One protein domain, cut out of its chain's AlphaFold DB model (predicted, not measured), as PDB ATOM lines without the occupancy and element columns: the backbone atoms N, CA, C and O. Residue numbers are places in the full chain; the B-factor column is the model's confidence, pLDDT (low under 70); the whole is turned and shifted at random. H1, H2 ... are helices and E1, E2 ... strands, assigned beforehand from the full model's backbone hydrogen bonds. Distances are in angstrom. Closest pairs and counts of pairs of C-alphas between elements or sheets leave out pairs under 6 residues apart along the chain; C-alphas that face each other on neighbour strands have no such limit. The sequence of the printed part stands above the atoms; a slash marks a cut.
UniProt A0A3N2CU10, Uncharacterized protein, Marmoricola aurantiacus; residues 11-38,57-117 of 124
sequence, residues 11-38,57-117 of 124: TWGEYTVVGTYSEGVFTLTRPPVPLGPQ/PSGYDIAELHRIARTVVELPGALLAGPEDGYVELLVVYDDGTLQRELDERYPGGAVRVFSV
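AT A GLANCE: This is residues 11 to 38 and 57 to 117 of the 124 residues of an uncharacterized protein of Marmoricola aurantiacus (UniProt A0A3N2CU10). Two lobes make the length of this loose model: a thin, drawn-out one, residues 11 to 38, that runs out to the hairpin E2 and E3 and folds back, and a fuller one, residues 57 to 117, a small sheet of three strands with H1 and H2 over one face and the other face bare of helices. H1 covers E4 and E5, while H2 covers the edge strand E6. The printed part has 89 residues, with two named helices and six named strands in the order E1 E2 E3 H1 E4 E5 H2 E6, and its class is mixed, helices and strands. The larger sheet runs E4 E5 E6 and is mixed, and E2 and E3 are antiparallel. The whole is loose, with a radius of gyration of the C-alphas of 15.9 A, and spans 45 by 29 by 18 A.

HOW THE PARTS SIT: Start at E1, residues 11 to 13, which pairs with no named strand. Next, E2, residues 19 to 22, and E3, residues 25 to 28, form an antiparallel hairpin, where you find N 20 and O 27 at 2.9 A. Outside the named strands, residues 15 to 16 pair with residues 33 to 34, antiparallel, a short pairing. After the cut, look at H1, residues 62 to 72, then at E4, residues 78 to 84, and E5, residues 87 to 92, an antiparallel hairpin with N 82 and O 89 at 3.0 A. H2, residues 98 to 106, leads to E6, residues 112 to 116, parallel to E5, with N 113 and O 88 at 2.8 A. E5, H2 and E6 are a strand-helix-strand unit, two parallel neighbour strands with a helix between, its crossover right-handed. H1 and H2 lie on the same face of the sheet E4 E5 E6, two layers, helices over strands. H1 runs along the strands at a height over the sheet of 8.0 A; its closest C-alphas to E4 are those of Ala 69 and Ala 81, 5.3 A apart. H2 runs along E6 at 5 degrees on the local plane; the C-alphas of Gln 100 and Val 114 are their closest, 5.7 A apart. H1 and H2 are apart. In both helices every O i to N i+4 pair is within hydrogen-bond range.

IN THESE COORDINATES: Find C-alpha 11 at (-48.511, 6.242, -3.669), where E1 begins. H1 begins at C-alpha 62, (-50.543, -35.107, 2.310), and measures 15.2 A; E4 measures 16.3 A and E5 15.9 A. E6 ends at C-alpha 116, (-41.496, -14.322, 9.016).

THE WHOLE: The two C-alphas farthest apart are those of Thr 11 and Gly 59, 46.5 A. Residues 39 to 56 are not printed, and C-alphas 38 and 57 are 33.8 A apart across the cut. The links printed whole are tight. Confidence is under 70 at residues 36 to 38 and 57.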
ATOM      1  N   THR A  11     -49.668   6.882  -3.029       85.88
ATOM      2  CA  THR A  11     -48.511   6.242  -3.669       85.88
ATOM      3  C   THR A  11     -48.452   4.776  -3.255       85.88
ATOM      4  O   THR A  11     -48.551   4.477  -2.070       85.88
ATOM      5  N   TRP A  12     -48.283   3.875  -4.219       86.25
ATOM      6  CA  TRP A  12     -48.121   2.434  -4.005       86.25
ATOM      7  C   TRP A  12     -46.950   1.901  -4.833       86.25
ATOM      8  O   TRP A  12     -46.495   2.552  -5.774       86.25
ATOM      9  N   GLY A  13     -46.418   0.744  -4.457       86.25
ATOM     10  CA  GLY A  13     -45.209   0.165  -5.041       86.25
ATOM     11  C   GLY A  13     -44.522  -0.782  -4.067       86.25
ATOM     12  O   GLY A  13     -45.064  -1.062  -2.999       86.25
ATOM     13  N   GLU A  14     -43.325  -1.226  -4.427       82.50
ATOM     14  CA  GLU A  14     -42.482  -2.081  -3.589       82.50
ATOM     15  C   GLU A  14     -41.451  -1.247  -2.825       82.50
ATOM     16  O   GLU A  14     -40.766  -0.392  -3.396       82.50
ATOM     17  N   TYR A  15     -41.350  -1.479  -1.517       85.31
ATOM     18  CA  TYR A  15     -40.522  -0.678  -0.619       85.31
ATOM     19  C   TYR A  15     -39.850  -1.546   0.436       85.31
ATOM     20  O   TYR A  15     -40.472  -2.438   1.009       85.31
ATOM     21  N   THR A  16     -38.617  -1.187   0.781       86.50
ATOM     22  CA  THR A  16     -38.010  -1.577   2.049       86.50
ATOM     23  C   THR A  16     -38.551  -0.668   3.149       86.50
ATOM     24  O   THR A  16     -38.405   0.560   3.098       86.50
ATOM     25  N   VAL A  17     -39.149  -1.275   4.172       89.19
ATOM     26  CA  VAL A  17     -39.646  -0.588   5.368       89.19
ATOM     27  C   VAL A  17     -38.845  -1.014   6.592       89.19
ATOM     28  O   VAL A  17     -38.438  -2.164   6.705       89.19
ATOM     29  N   VAL A  18     -38.599  -0.083   7.513       92.31
ATOM     30  CA  VAL A  18     -37.976  -0.381   8.810       92.31
ATOM     31  C   VAL A  18     -38.730   0.355   9.892       92.31
ATOM     32  O   VAL A  18     -39.153   1.502   9.718       92.31
ATOM     33  N   GLY A  19     -38.909  -0.343  11.000       93.50
ATOM     34  CA  GLY A  19     -39.797   0.072  12.055       93.50
ATOM     35  C   GLY A  19     -39.682  -0.815  13.277       93.50
ATOM     36  O   GLY A  19     -38.898  -1.760  13.311       93.50
ATOM     37  N   THR A  20     -40.495  -0.500  14.272       94.94
ATOM     38  CA  THR A  20     -40.749  -1.365  15.421       94.94
ATOM     39  C   THR A  20     -42.019  -2.164  15.170       94.94
ATOM     40  O   THR A  20     -43.025  -1.596  14.741       94.94
ATOM     41  N   TYR A  21     -41.981  -3.462  15.461       91.88
ATOM     42  CA  TYR A  21     -43.151  -4.333  15.431       91.88
ATOM     43  C   TYR A  21     -43.525  -4.743  16.855       91.88
ATOM     44  O   TYR A  21     -42.696  -5.299  17.571       91.88
ATOM     45  N   SER A  22     -44.753  -4.447  17.273       90.38
ATOM     46  CA  SER A  22     -45.271  -4.809  18.596       90.38
ATOM     47  C   SER A  22     -46.779  -5.002  18.535       90.38
ATOM     48  O   SER A  22     -47.470  -4.166  17.957       90.38
ATOM     49  N   GLU A  23     -47.290  -6.074  19.146       87.31
ATOM     50  CA  GLU A  23     -48.735  -6.334  19.280       87.31
ATOM     51  C   GLU A  23     -49.511  -6.266  17.948       87.31
ATOM     52  O   GLU A  23     -50.613  -5.731  17.870       87.31
ATOM     53  N   GLY A  24     -48.924  -6.770  16.858       86.44
ATOM     54  CA  GLY A  24     -49.562  -6.732  15.538       86.44
ATOM     55  C   GLY A  24     -49.460  -5.387  14.812       86.44
ATOM     56  O   GLY A  24     -49.916  -5.276  13.675       86.44
ATOM     57  N   VAL A  25     -48.837  -4.376  15.422       91.00
ATOM     58  CA  VAL A  25     -48.683  -3.035  14.853       91.00
ATOM     59  C   VAL A  25     -47.235  -2.804  14.440       91.00
ATOM     60  O   VAL A  25     -46.310  -2.894  15.247       91.00
ATOM     61  N   PHE A  26     -47.040  -2.453  13.169       92.31
ATOM     62  CA  PHE A  26     -45.753  -2.018  12.639       92.31
ATOM     63  C   PHE A  26     -45.705  -0.489  12.546       92.31
ATOM     64  O   PHE A  26     -46.523   0.121  11.859       92.31
ATOM     65  N   THR A  27     -44.732   0.130  13.214       95.31
ATOM     66  CA  THR A  27     -44.524   1.587  13.205       95.31
ATOM     67  C   THR A  27     -43.211   1.921  12.519       95.31
ATOM     68  O   THR A  27     -42.148   1.523  12.989       95.31
ATOM     69  N   LEU A  28     -43.275   2.681  11.424       94.81
ATOM     70  CA  LEU A  28     -42.092   3.129  10.691       94.81
ATOM     71  C   LEU A  28     -41.190   4.000  11.573       94.81
ATOM     72  O   LEU A  28     -41.638   4.996  12.136       94.81
ATOM     73  N   THR A  29     -39.903   3.666  11.629       94.69
ATOM     74  CA  THR A  29     -38.870   4.478  12.298       94.69
ATOM     75  C   THR A  29     -38.042   5.295  11.307       94.69
ATOM     76  O   THR A  29     -37.294   6.185  11.710       94.69
ATOM     77  N   ARG A  30     -38.196   5.034  10.003       91.94
ATOM     78  CA  ARG A  30     -37.606   5.813   8.906       91.94
ATOM     79  C   ARG A  30     -38.532   5.845   7.683       91.94
ATOM     80  O   ARG A  30     -39.394   4.971   7.559       91.94
ATOM     81  N   PRO A  31     -38.367   6.817   6.766       91.56
ATOM     82  CA  PRO A  31     -39.119   6.839   5.515       91.56
ATOM     83  C   PRO A  31     -38.939   5.533   4.713       91.56
ATOM     84  O   PRO A  31     -37.808   5.043   4.632       91.56
ATOM     85  N   PRO A  32     -40.005   4.977   4.100       89.75
ATOM     86  CA  PRO A  32     -39.896   3.834   3.197       89.75
ATOM     87  C   PRO A  32     -38.956   4.140   2.032       89.75
ATOM     88  O   PRO A  32     -39.052   5.202   1.410       89.75
ATOM     89  N   VAL A  33     -38.072   3.200   1.711       87.44
ATOM     90  CA  VAL A  33     -37.136   3.324   0.589       87.44
ATOM     91  C   VAL A  33     -37.677   2.475  -0.558       87.44
ATOM     92  O   VAL A  33     -37.921   1.292  -0.330       87.44
ATOM     93  N   PRO A  34     -37.923   3.032  -1.761       84.31
ATOM     94  CA  PRO A  34     -38.305   2.220  -2.912       84.31
ATOM     95  C   PRO A  34     -37.280   1.107  -3.114       84.31
ATOM     96  O   PRO A  34     -36.079   1.387  -3.071       84.31
ATOM     97  N   LEU A  35     -37.738  -0.126  -3.340       73.12
ATOM     98  CA  LEU A  35     -36.834  -1.162  -3.832       73.12
ATOM     99  C   LEU A  35     -36.210  -0.623  -5.128       73.12
ATOM    100  O   LEU A  35     -36.928  -0.134  -6.000       73.12
ATOM    101  N   GLY A  36     -34.878  -0.596  -5.217       62.41
ATOM    102  CA  GLY A  36     -34.191  -0.197  -6.446       62.41
ATOM    103  C   GLY A  36     -34.464  -1.197  -7.576       62.41
ATOM    104  O   GLY A  36     -35.093  -2.235  -7.332       62.41
ATOM    105  N   PRO A  37     -33.991  -0.939  -8.811       56.50
ATOM    106  CA  PRO A  37     -33.912  -2.004  -9.799       56.50
ATOM    107  C   PRO A  37     -33.137  -3.152  -9.155       56.50
ATOM    108  O   PRO A  37     -31.995  -2.954  -8.739       56.50
ATOM    109  N   GLN A  38     -33.778  -4.314  -9.015       49.28
ATOM    110  CA  GLN A  38     -33.058  -5.525  -8.661       49.28
ATOM    111  C   GLN A  38     -32.095  -5.753  -9.817       49.28
ATOM    112  O   GLN A  38     -32.502  -6.166 -10.905       49.28
ATOM    113  N   PRO A  57     -38.910 -35.431   5.583       65.62
ATOM    114  CA  PRO A  57     -40.356 -35.262   5.594       65.62
ATOM    115  C   PRO A  57     -40.922 -35.592   6.973       65.62
ATOM    116  O   PRO A  57     -40.481 -36.560   7.602       65.62
ATOM    117  N   SER A  58     -41.912 -34.820   7.418       76.06
ATOM    118  CA  SER A  58     -42.468 -34.893   8.778       76.06
ATOM    119  C   SER A  58     -43.104 -36.250   9.130       76.06
ATOM    120  O   SER A  58     -43.449 -36.510  10.280       76.06
ATOM    121  N   GLY A  59     -43.253 -37.145   8.146       83.56
ATOM    122  CA  GLY A  59     -43.902 -38.450   8.281       83.56
ATOM    123  C   GLY A  59     -45.426 -38.384   8.180       83.56
ATOM    124  O   GLY A  59     -46.074 -39.428   8.155       83.56
ATOM    125  N   TYR A  60     -45.988 -37.177   8.080       89.75
ATOM    126  CA  TYR A  60     -47.403 -36.939   7.838       89.75
ATOM    127  C   TYR A  60     -47.750 -37.192   6.371       89.75
ATOM    128  O   TYR A  60     -46.966 -36.898   5.466       89.75
ATOM    129  N   ASP A  61     -48.945 -37.727   6.130       92.88
ATOM    130  CA  ASP A  61     -49.468 -37.826   4.774       92.88
ATOM    131  C   ASP A  61     -49.981 -36.467   4.271       92.88
ATOM    132  O   ASP A  61     -50.246 -35.531   5.032       92.88
ATOM    133  N   ILE A  62     -50.135 -36.357   2.951       92.69
ATOM    134  CA  ILE A  62     -50.543 -35.107   2.310       92.69
ATOM    135  C   ILE A  62     -51.939 -34.640   2.752       92.69
ATOM    136  O   ILE A  62     -52.192 -33.437   2.796       92.69
ATOM    137  N   ALA A  63     -52.856 -35.550   3.089       95.88
ATOM    138  CA  ALA A  63     -54.203 -35.178   3.516       95.88
ATOM    139  C   ALA A  63     -54.180 -34.545   4.916       95.88
ATOM    140  O   ALA A  63     -54.910 -33.579   5.169       95.88
ATOM    141  N   GLU A  64     -53.313 -35.048   5.794       95.50
ATOM    142  CA  GLU A  64     -53.076 -34.499   7.122       95.50
ATOM    143  C   GLU A  64     -52.383 -33.140   7.045       95.50
ATOM    144  O   GLU A  64     -52.853 -32.193   7.671       95.50
ATOM    145  N   LEU A  65     -51.363 -32.983   6.194       96.31
ATOM    146  CA  LEU A  65     -50.706 -31.686   5.983       96.31
ATOM    147  C   LEU A  65     -51.696 -30.618   5.496       96.31
ATOM    148  O   LEU A  65     -51.712 -29.504   6.014       96.31
ATOM    149  N   HIS A  66     -52.610 -30.957   4.581       97.38
ATOM    150  CA  HIS A  66     -53.676 -30.032   4.177       97.38
ATOM    151  C   HIS A  66     -54.638 -29.684   5.325       97.38
ATOM    152  O   HIS A  66     -55.191 -28.582   5.357       97.38
ATOM    153  N   ARG A  67     -54.896 -30.614   6.257       97.62
ATOM    154  CA  ARG A  67     -55.720 -30.335   7.444       97.62
ATOM    155  C   ARG A  67     -54.991 -29.404   8.408       97.62
ATOM    156  O   ARG A  67     -55.607 -28.457   8.894       97.62
ATOM    157  N   ILE A  68     -53.704 -29.649   8.642       97.81
ATOM    158  CA  ILE A  68     -52.849 -28.794   9.464       97.81
ATOM    159  C   ILE A  68     -52.798 -27.389   8.857       97.81
ATOM    160  O   ILE A  68     -53.128 -26.441   9.560       97.81
ATOM    161  N   ALA A  69     -52.533 -27.250   7.552       97.81
ATOM    162  CA  ALA A  69     -52.494 -25.963   6.847       97.81
ATOM    163  C   ALA A  69     -53.775 -25.135   7.045       97.81
ATOM    164  O   ALA A  69     -53.708 -23.971   7.433       97.81
ATOM    165  N   ARG A  70     -54.954 -25.755   6.877       98.25
ATOM    166  CA  ARG A  70     -56.251 -25.097   7.137       98.25
ATOM    167  C   ARG A  70     -56.448 -24.675   8.590       98.25
ATOM    168  O   ARG A  70     -57.258 -23.801   8.852       98.25
ATOM    169  N   THR A  71     -55.769 -25.328   9.525       98.00
ATOM    170  CA  THR A  71     -55.861 -24.998  10.949       98.00
ATOM    171  C   THR A  71     -54.919 -23.849  11.291       98.00
ATOM    172  O   THR A  71     -55.323 -22.901  11.954       98.00
ATOM    173  N   VAL A  72     -53.665 -23.916  10.835       98.06
ATOM    174  CA  VAL A  72     -52.638 -22.937  11.210       98.06
ATOM    175  C   VAL A  72     -52.790 -21.596  10.495       98.06
ATOM    176  O   VAL A  72     -52.355 -20.583  11.032       98.06
ATOM    177  N   VAL A  73     -53.450 -21.550   9.332       97.50
ATOM    178  CA  VAL A  73     -53.732 -20.282   8.632       97.50
ATOM    179  C   VAL A  73     -54.693 -19.369   9.404       97.50
ATOM    180  O   VAL A  73     -54.709 -18.167   9.176       97.50
ATOM    181  N   GLU A  74     -55.468 -19.920  10.342       97.31
ATOM    182  CA  GLU A  74     -56.386 -19.157  11.200       97.31
ATOM    183  C   GLU A  74     -55.674 -18.531  12.416       97.31
ATOM    184  O   GLU A  74     -56.296 -17.824  13.213       97.31
ATOM    185  N   LEU A  75     -54.376 -18.801  12.601       95.56
ATOM    186  CA  LEU A  75     -53.609 -18.231  13.704       95.56
ATOM    187  C   LEU A  75     -53.437 -16.713  13.526       95.56
ATOM    188  O   LEU A  75     -53.221 -16.233  12.410       95.56
ATOM    189  N   PRO A  76     -53.476 -15.929  14.619       91.75
ATOM    190  CA  PRO A  76     -53.234 -14.495  14.549       91.75
ATOM    191  C   PRO A  76     -51.889 -14.174  13.887       91.75
ATOM    192  O   PRO A  76     -50.850 -14.689  14.289       91.75
ATOM    193  N   GLY A  77     -51.906 -13.297  12.881       90.12
ATOM    194  CA  GLY A  77     -50.695 -12.884  12.164       90.12
ATOM    195  C   GLY A  77     -50.245 -13.831  11.049       90.12
ATOM    196  O   GLY A  77     -49.262 -13.508  10.379       90.12
ATOM    197  N   ALA A  78     -50.951 -14.941  10.809       95.38
ATOM    198  CA  ALA A  78     -50.761 -15.768   9.623       95.38
ATOM    199  C   ALA A  78     -51.210 -15.029   8.353       95.38
ATOM    200  O   ALA A  78     -52.217 -14.321   8.333       95.38
ATOM    201  N   LEU A  79     -50.434 -15.193   7.286       94.31
ATOM    202  CA  LEU A  79     -50.654 -14.581   5.974       94.31
ATOM    203  C   LEU A  79     -50.984 -15.637   4.917       94.31
ATOM    204  O   LEU A  79     -51.810 -15.404   4.038       94.31
ATOM    205  N   LEU A  80     -50.326 -16.791   5.005       94.50
ATOM    206  CA  LEU A  80     -50.481 -17.912   4.088       94.50
ATOM    207  C   LEU A  80     -50.092 -19.202   4.810       94.50
ATOM    208  O   LEU A  80     -49.141 -19.200   5.588       94.50
ATOM    209  N   ALA A  81     -50.783 -20.301   4.509       96.75
ATOM    210  CA  ALA A  81     -50.291 -21.626   4.849       96.75
ATOM    211  C   ALA A  81     -50.570 -22.637   3.735       96.75
ATOM    212  O   ALA A  81     -51.636 -22.602   3.116       96.75
ATOM    213  N   GLY A  82     -49.646 -23.569   3.517       95.12
ATOM    214  CA  GLY A  82     -49.800 -24.613   2.508       95.12
ATOM    215  C   GLY A  82     -48.807 -25.758   2.691       95.12
ATOM    216  O   GLY A  82     -47.762 -25.560   3.305       95.12
ATOM    217  N   PRO A  83     -49.135 -26.971   2.218       93.38
ATOM    218  CA  PRO A  83     -48.190 -28.075   2.223       93.38
ATOM    219  C   PRO A  83     -47.099 -27.872   1.163       93.38
ATOM    220  O   PRO A  83     -47.428 -27.642   0.004       93.38
ATOM    221  N   GLU A  84     -45.841 -28.044   1.559       86.12
ATOM    222  CA  GLU A  84     -44.645 -27.994   0.709       86.12
ATOM    223  C   GLU A  84     -43.671 -29.084   1.186       86.12
ATOM    224  O   GLU A  84     -43.508 -29.273   2.391       86.12
ATOM    225  N   ASP A  85     -43.078 -29.859   0.272       82.88
ATOM    226  CA  ASP A  85     -41.997 -30.825   0.561       82.88
ATOM    227  C   ASP A  85     -42.178 -31.735   1.806       82.88
ATOM    228  O   ASP A  85     -41.227 -32.139   2.478       82.88
ATOM    229  N   GLY A  86     -43.422 -32.127   2.112       88.56
ATOM    230  CA  GLY A  86     -43.738 -33.028   3.229       88.56
ATOM    231  C   GLY A  86     -43.877 -32.351   4.600       88.56
ATOM    232  O   GLY A  86     -43.841 -33.040   5.626       88.56
ATOM    233  N   TYR A  87     -44.058 -31.035   4.631       92.69
ATOM    234  CA  TYR A  87     -44.436 -30.233   5.796       92.69
ATOM    235  C   TYR A  87     -45.426 -29.131   5.375       92.69
ATOM    236  O   TYR A  87     -45.854 -29.076   4.226       92.69
ATOM    237  N   VAL A  88     -45.868 -28.294   6.312       95.62
ATOM    238  CA  VAL A  88     -46.671 -27.093   6.057       95.62
ATOM    239  C   VAL A  88     -45.779 -25.870   6.199       95.62
ATOM    240  O   VAL A  88     -45.193 -25.659   7.258       95.62
ATOM    241  N   GLU A  89     -45.715 -25.037   5.172       95.31
ATOM    242  CA  GLU A  89     -45.178 -23.686   5.290       95.31
ATOM    243  C   GLU A  89     -46.252 -22.763   5.830       95.31
ATOM    244  O   GLU A  89     -47.362 -22.718   5.303       95.31
ATOM    245  N   LEU A  90     -45.921 -22.042   6.895       96.50
ATOM    246  CA  LEU A  90     -46.756 -21.022   7.503       96.50
ATOM    247  C   LEU A  90     -46.019 -19.685   7.427       96.50
ATOM    248  O   LEU A  90     -45.049 -19.457   8.147       96.50
ATOM    249  N   LEU A  91     -46.499 -18.788   6.572       96.62
ATOM    250  CA  LEU A  91     -45.988 -17.426   6.472       96.62
ATOM    251  C   LEU A  91     -46.725 -16.533   7.473       96.62
ATOM    252  O   LEU A  91     -47.953 -16.443   7.434       96.62
ATOM    253  N   VAL A  92     -45.987 -15.843   8.338       95.81
ATOM    254  CA  VAL A  92     -46.508 -14.924   9.360       95.81
ATOM    255  C   VAL A  92     -45.868 -13.545   9.245       95.81
ATOM    256  O   VAL A  92     -44.817 -13.376   8.623       95.81
ATOM    257  N   VAL A  93     -46.484 -12.541   9.876       93.12
ATOM    258  CA  VAL A  93     -45.901 -11.191   9.952       93.12
ATOM    259  C   VAL A  93     -44.532 -11.220  10.642       93.12
ATOM    260  O   VAL A  93     -43.547 -10.737  10.085       93.12
ATOM    261  N   TYR A  94     -44.471 -11.804  11.839       93.75
ATOM    262  CA  TYR A  94     -43.250 -11.986  12.616       93.75
ATOM    263  C   TYR A  94     -43.450 -13.092  13.658       93.75
ATOM    264  O   TYR A  94     -44.489 -13.131  14.314       93.75
ATOM    265  N   ASP A  95     -42.438 -13.935  13.824       94.38
ATOM    266  CA  ASP A  95     -42.275 -14.879  14.924       94.38
ATOM    267  C   ASP A  95     -40.887 -14.676  15.547       94.38
ATOM    268  O   ASP A  95     -39.877 -14.591  14.847       94.38
ATOM    269  N   ASP A  96     -40.834 -14.607  16.874       92.44
ATOM    270  CA  ASP A  96     -39.591 -14.575  17.653       92.44
ATOM    271  C   ASP A  96     -39.080 -15.989  18.008       92.44
ATOM    272  O   ASP A  96     -38.112 -16.147  18.754       92.44
ATOM    273  N   GLY A  97     -39.736 -17.021  17.473       93.00
ATOM    274  CA  GLY A  97     -39.488 -18.437  17.720       93.00
ATOM    275  C   GLY A  97     -40.402 -19.030  18.793       93.00
ATOM    276  O   GLY A  97     -40.253 -20.202  19.151       93.00
ATOM    277  N   THR A  98     -41.322 -18.253  19.370       94.94
ATOM    278  CA  THR A  98     -42.360 -18.785  20.265       94.94
ATOM    279  C   THR A  98     -43.369 -19.627  19.497       94.94
ATOM    280  O   THR A  98     -43.647 -20.750  19.923       94.94
ATOM    281  N   LEU A  99     -43.843 -19.148  18.342       95.25
ATOM    282  CA  LEU A  99     -44.834 -19.858  17.542       95.25
ATOM    283  C   LEU A  99     -44.250 -21.133  16.927       95.25
ATOM    284  O   LEU A  99     -44.894 -22.179  16.995       95.25
ATOM    285  N   GLN A 100     -43.026 -21.080  16.385       95.50
ATOM    286  CA  GLN A 100     -42.354 -22.276  15.867       95.50
ATOM    287  C   GLN A 100     -42.276 -23.384  16.930       95.50
ATOM    288  O   GLN A 100     -42.662 -24.519  16.663       95.50
ATOM    289  N   ARG A 101     -41.858 -23.054  18.161       95.69
ATOM    290  CA  ARG A 101     -41.766 -24.040  19.253       95.69
ATOM    291  C   ARG A 101     -43.124 -24.612  19.647       95.69
ATOM    292  O   ARG A 101     -43.230 -25.817  19.848       95.69
ATOM    293  N   GLU A 102     -44.157 -23.777  19.732       96.69
ATOM    294  CA  GLU A 102     -45.518 -24.245  20.021       96.69
ATOM    295  C   GLU A 102     -46.006 -25.241  18.958       96.69
ATOM    296  O   GLU A 102     -46.616 -26.265  19.279       96.69
ATOM    297  N   LEU A 103     -45.731 -24.960  17.682       96.50
ATOM    298  CA  LEU A 103     -46.137 -25.819  16.576       96.50
ATOM    299  C   LEU A 103     -45.311 -27.105  16.497       96.50
ATOM    300  O   LEU A 103     -45.886 -28.144  16.184       96.50
ATOM    301  N   ASP A 104     -44.026 -27.072  16.848       94.94
ATOM    302  CA  ASP A 104     -43.187 -28.272  16.949       94.94
ATOM    303  C   ASP A 104     -43.641 -29.201  18.085       94.94
ATOM    304  O   ASP A 104     -43.605 -30.425  17.945       94.94
ATOM    305  N   GLU A 105     -44.110 -28.640  19.205       95.75
ATOM    306  CA  GLU A 105     -44.706 -29.409  20.303       95.75
ATOM    307  C   GLU A 105     -46.071 -29.994  19.914       95.75
ATOM    308  O   GLU A 105     -46.375 -31.148  20.231       95.75
ATOM    309  N   ARG A 106     -46.903 -29.212  19.212       96.06
ATOM    310  CA  ARG A 106     -48.244 -29.630  18.774       96.06
ATOM    311  C   ARG A 106     -48.206 -30.647  17.635       96.06
ATOM    312  O   ARG A 106     -49.046 -31.549  17.603       96.06
ATOM    313  N   TYR A 107     -47.260 -30.502  16.713       94.00
ATOM    314  CA  TYR A 107     -47.085 -31.344  15.533       94.00
ATOM    315  C   TYR A 107     -45.638 -31.863  15.459       94.00
ATOM    316  O   TYR A 107     -44.818 -31.347  14.689       94.00
ATOM    317  N   PRO A 108     -45.311 -32.896  16.261       88.31
ATOM    318  CA  PRO A 108     -43.958 -33.425  16.361       88.31
ATOM    319  C   PRO A 108     -43.399 -33.871  15.012       88.31
ATOM    320  O   PRO A 108     -44.122 -34.378  14.162       88.31
ATOM    321  N   GLY A 109     -42.083 -33.756  14.838       87.06
ATOM    322  CA  GLY A 109     -41.421 -34.127  13.581       87.06
ATOM    323  C   GLY A 109     -41.338 -32.993  12.559       87.06
ATOM    324  O   GLY A 109     -40.985 -33.256  11.413       87.06
ATOM    325  N   GLY A 110     -41.625 -31.751  12.966       88.00
ATOM    326  CA  GLY A 110     -41.456 -30.565  12.124       88.00
ATOM    327  C   GLY A 110     -42.511 -30.463  11.027       88.00
ATOM    328  O   GLY A 110     -42.197 -30.112   9.893       88.00
ATOM    329  N   ALA A 111     -43.763 -30.814  11.338       93.38
ATOM    330  CA  ALA A 111     -44.846 -30.778  10.357       93.38
ATOM    331  C   ALA A 111     -45.227 -29.356   9.926       93.38
ATOM    332  O   ALA A 111     -45.898 -29.207   8.909       93.38
ATOM    333  N   VAL A 112     -44.824 -28.324  10.677       95.12
ATOM    334  CA  VAL A 112     -45.058 -26.919  10.334       95.12
ATOM    335  C   VAL A 112     -43.762 -26.127  10.464       95.12
ATOM    336  O   VAL A 112     -43.057 -26.235  11.467       95.12
ATOM    337  N   ARG A 113     -43.465 -25.306   9.458       93.38
ATOM    338  CA  ARG A 113     -42.331 -24.382   9.433       93.38
ATOM    339  C   ARG A 113     -42.839 -22.956   9.326       93.38
ATOM    340  O   ARG A 113     -43.612 -22.639   8.425       93.38
ATOM    341  N   VAL A 114     -42.407 -22.116  10.256       94.69
ATOM    342  CA  VAL A 114     -42.833 -20.724  10.365       94.69
ATOM    343  C   VAL A 114     -41.826 -19.822   9.659       94.69
ATOM    344  O   VAL A 114     -40.641 -19.822   9.981       94.69
ATOM    345  N   PHE A 115     -42.311 -19.015   8.720       93.62
ATOM    346  CA  PHE A 115     -41.530 -18.015   7.999       93.62
ATOM    347  C   PHE A 115     -42.044 -16.621   8.335       93.62
ATOM    348  O   PHE A 115     -43.238 -16.356   8.236       93.62
ATOM    349  N   SER A 116     -41.144 -15.714   8.713       93.31
ATOM    350  CA  SER A 116     -41.496 -14.322   9.016       93.31
ATOM    351  C   SER A 116     -41.219 -13.411   7.826       93.31
ATOM    352  O   SER A 116     -40.118 -13.435   7.276       93.31
ATOM    353  N   VAL A 117     -42.185 -12.563   7.458       91.31
ATOM    354  CA  VAL A 117     -41.964 -11.512   6.438       91.31
ATOM    355  C   VAL A 117     -41.205 -10.305   6.993       91.31
ATOM    356  O   VAL A 117     -40.560  -9.586   6.232       91.31
TER     357      VAL A 117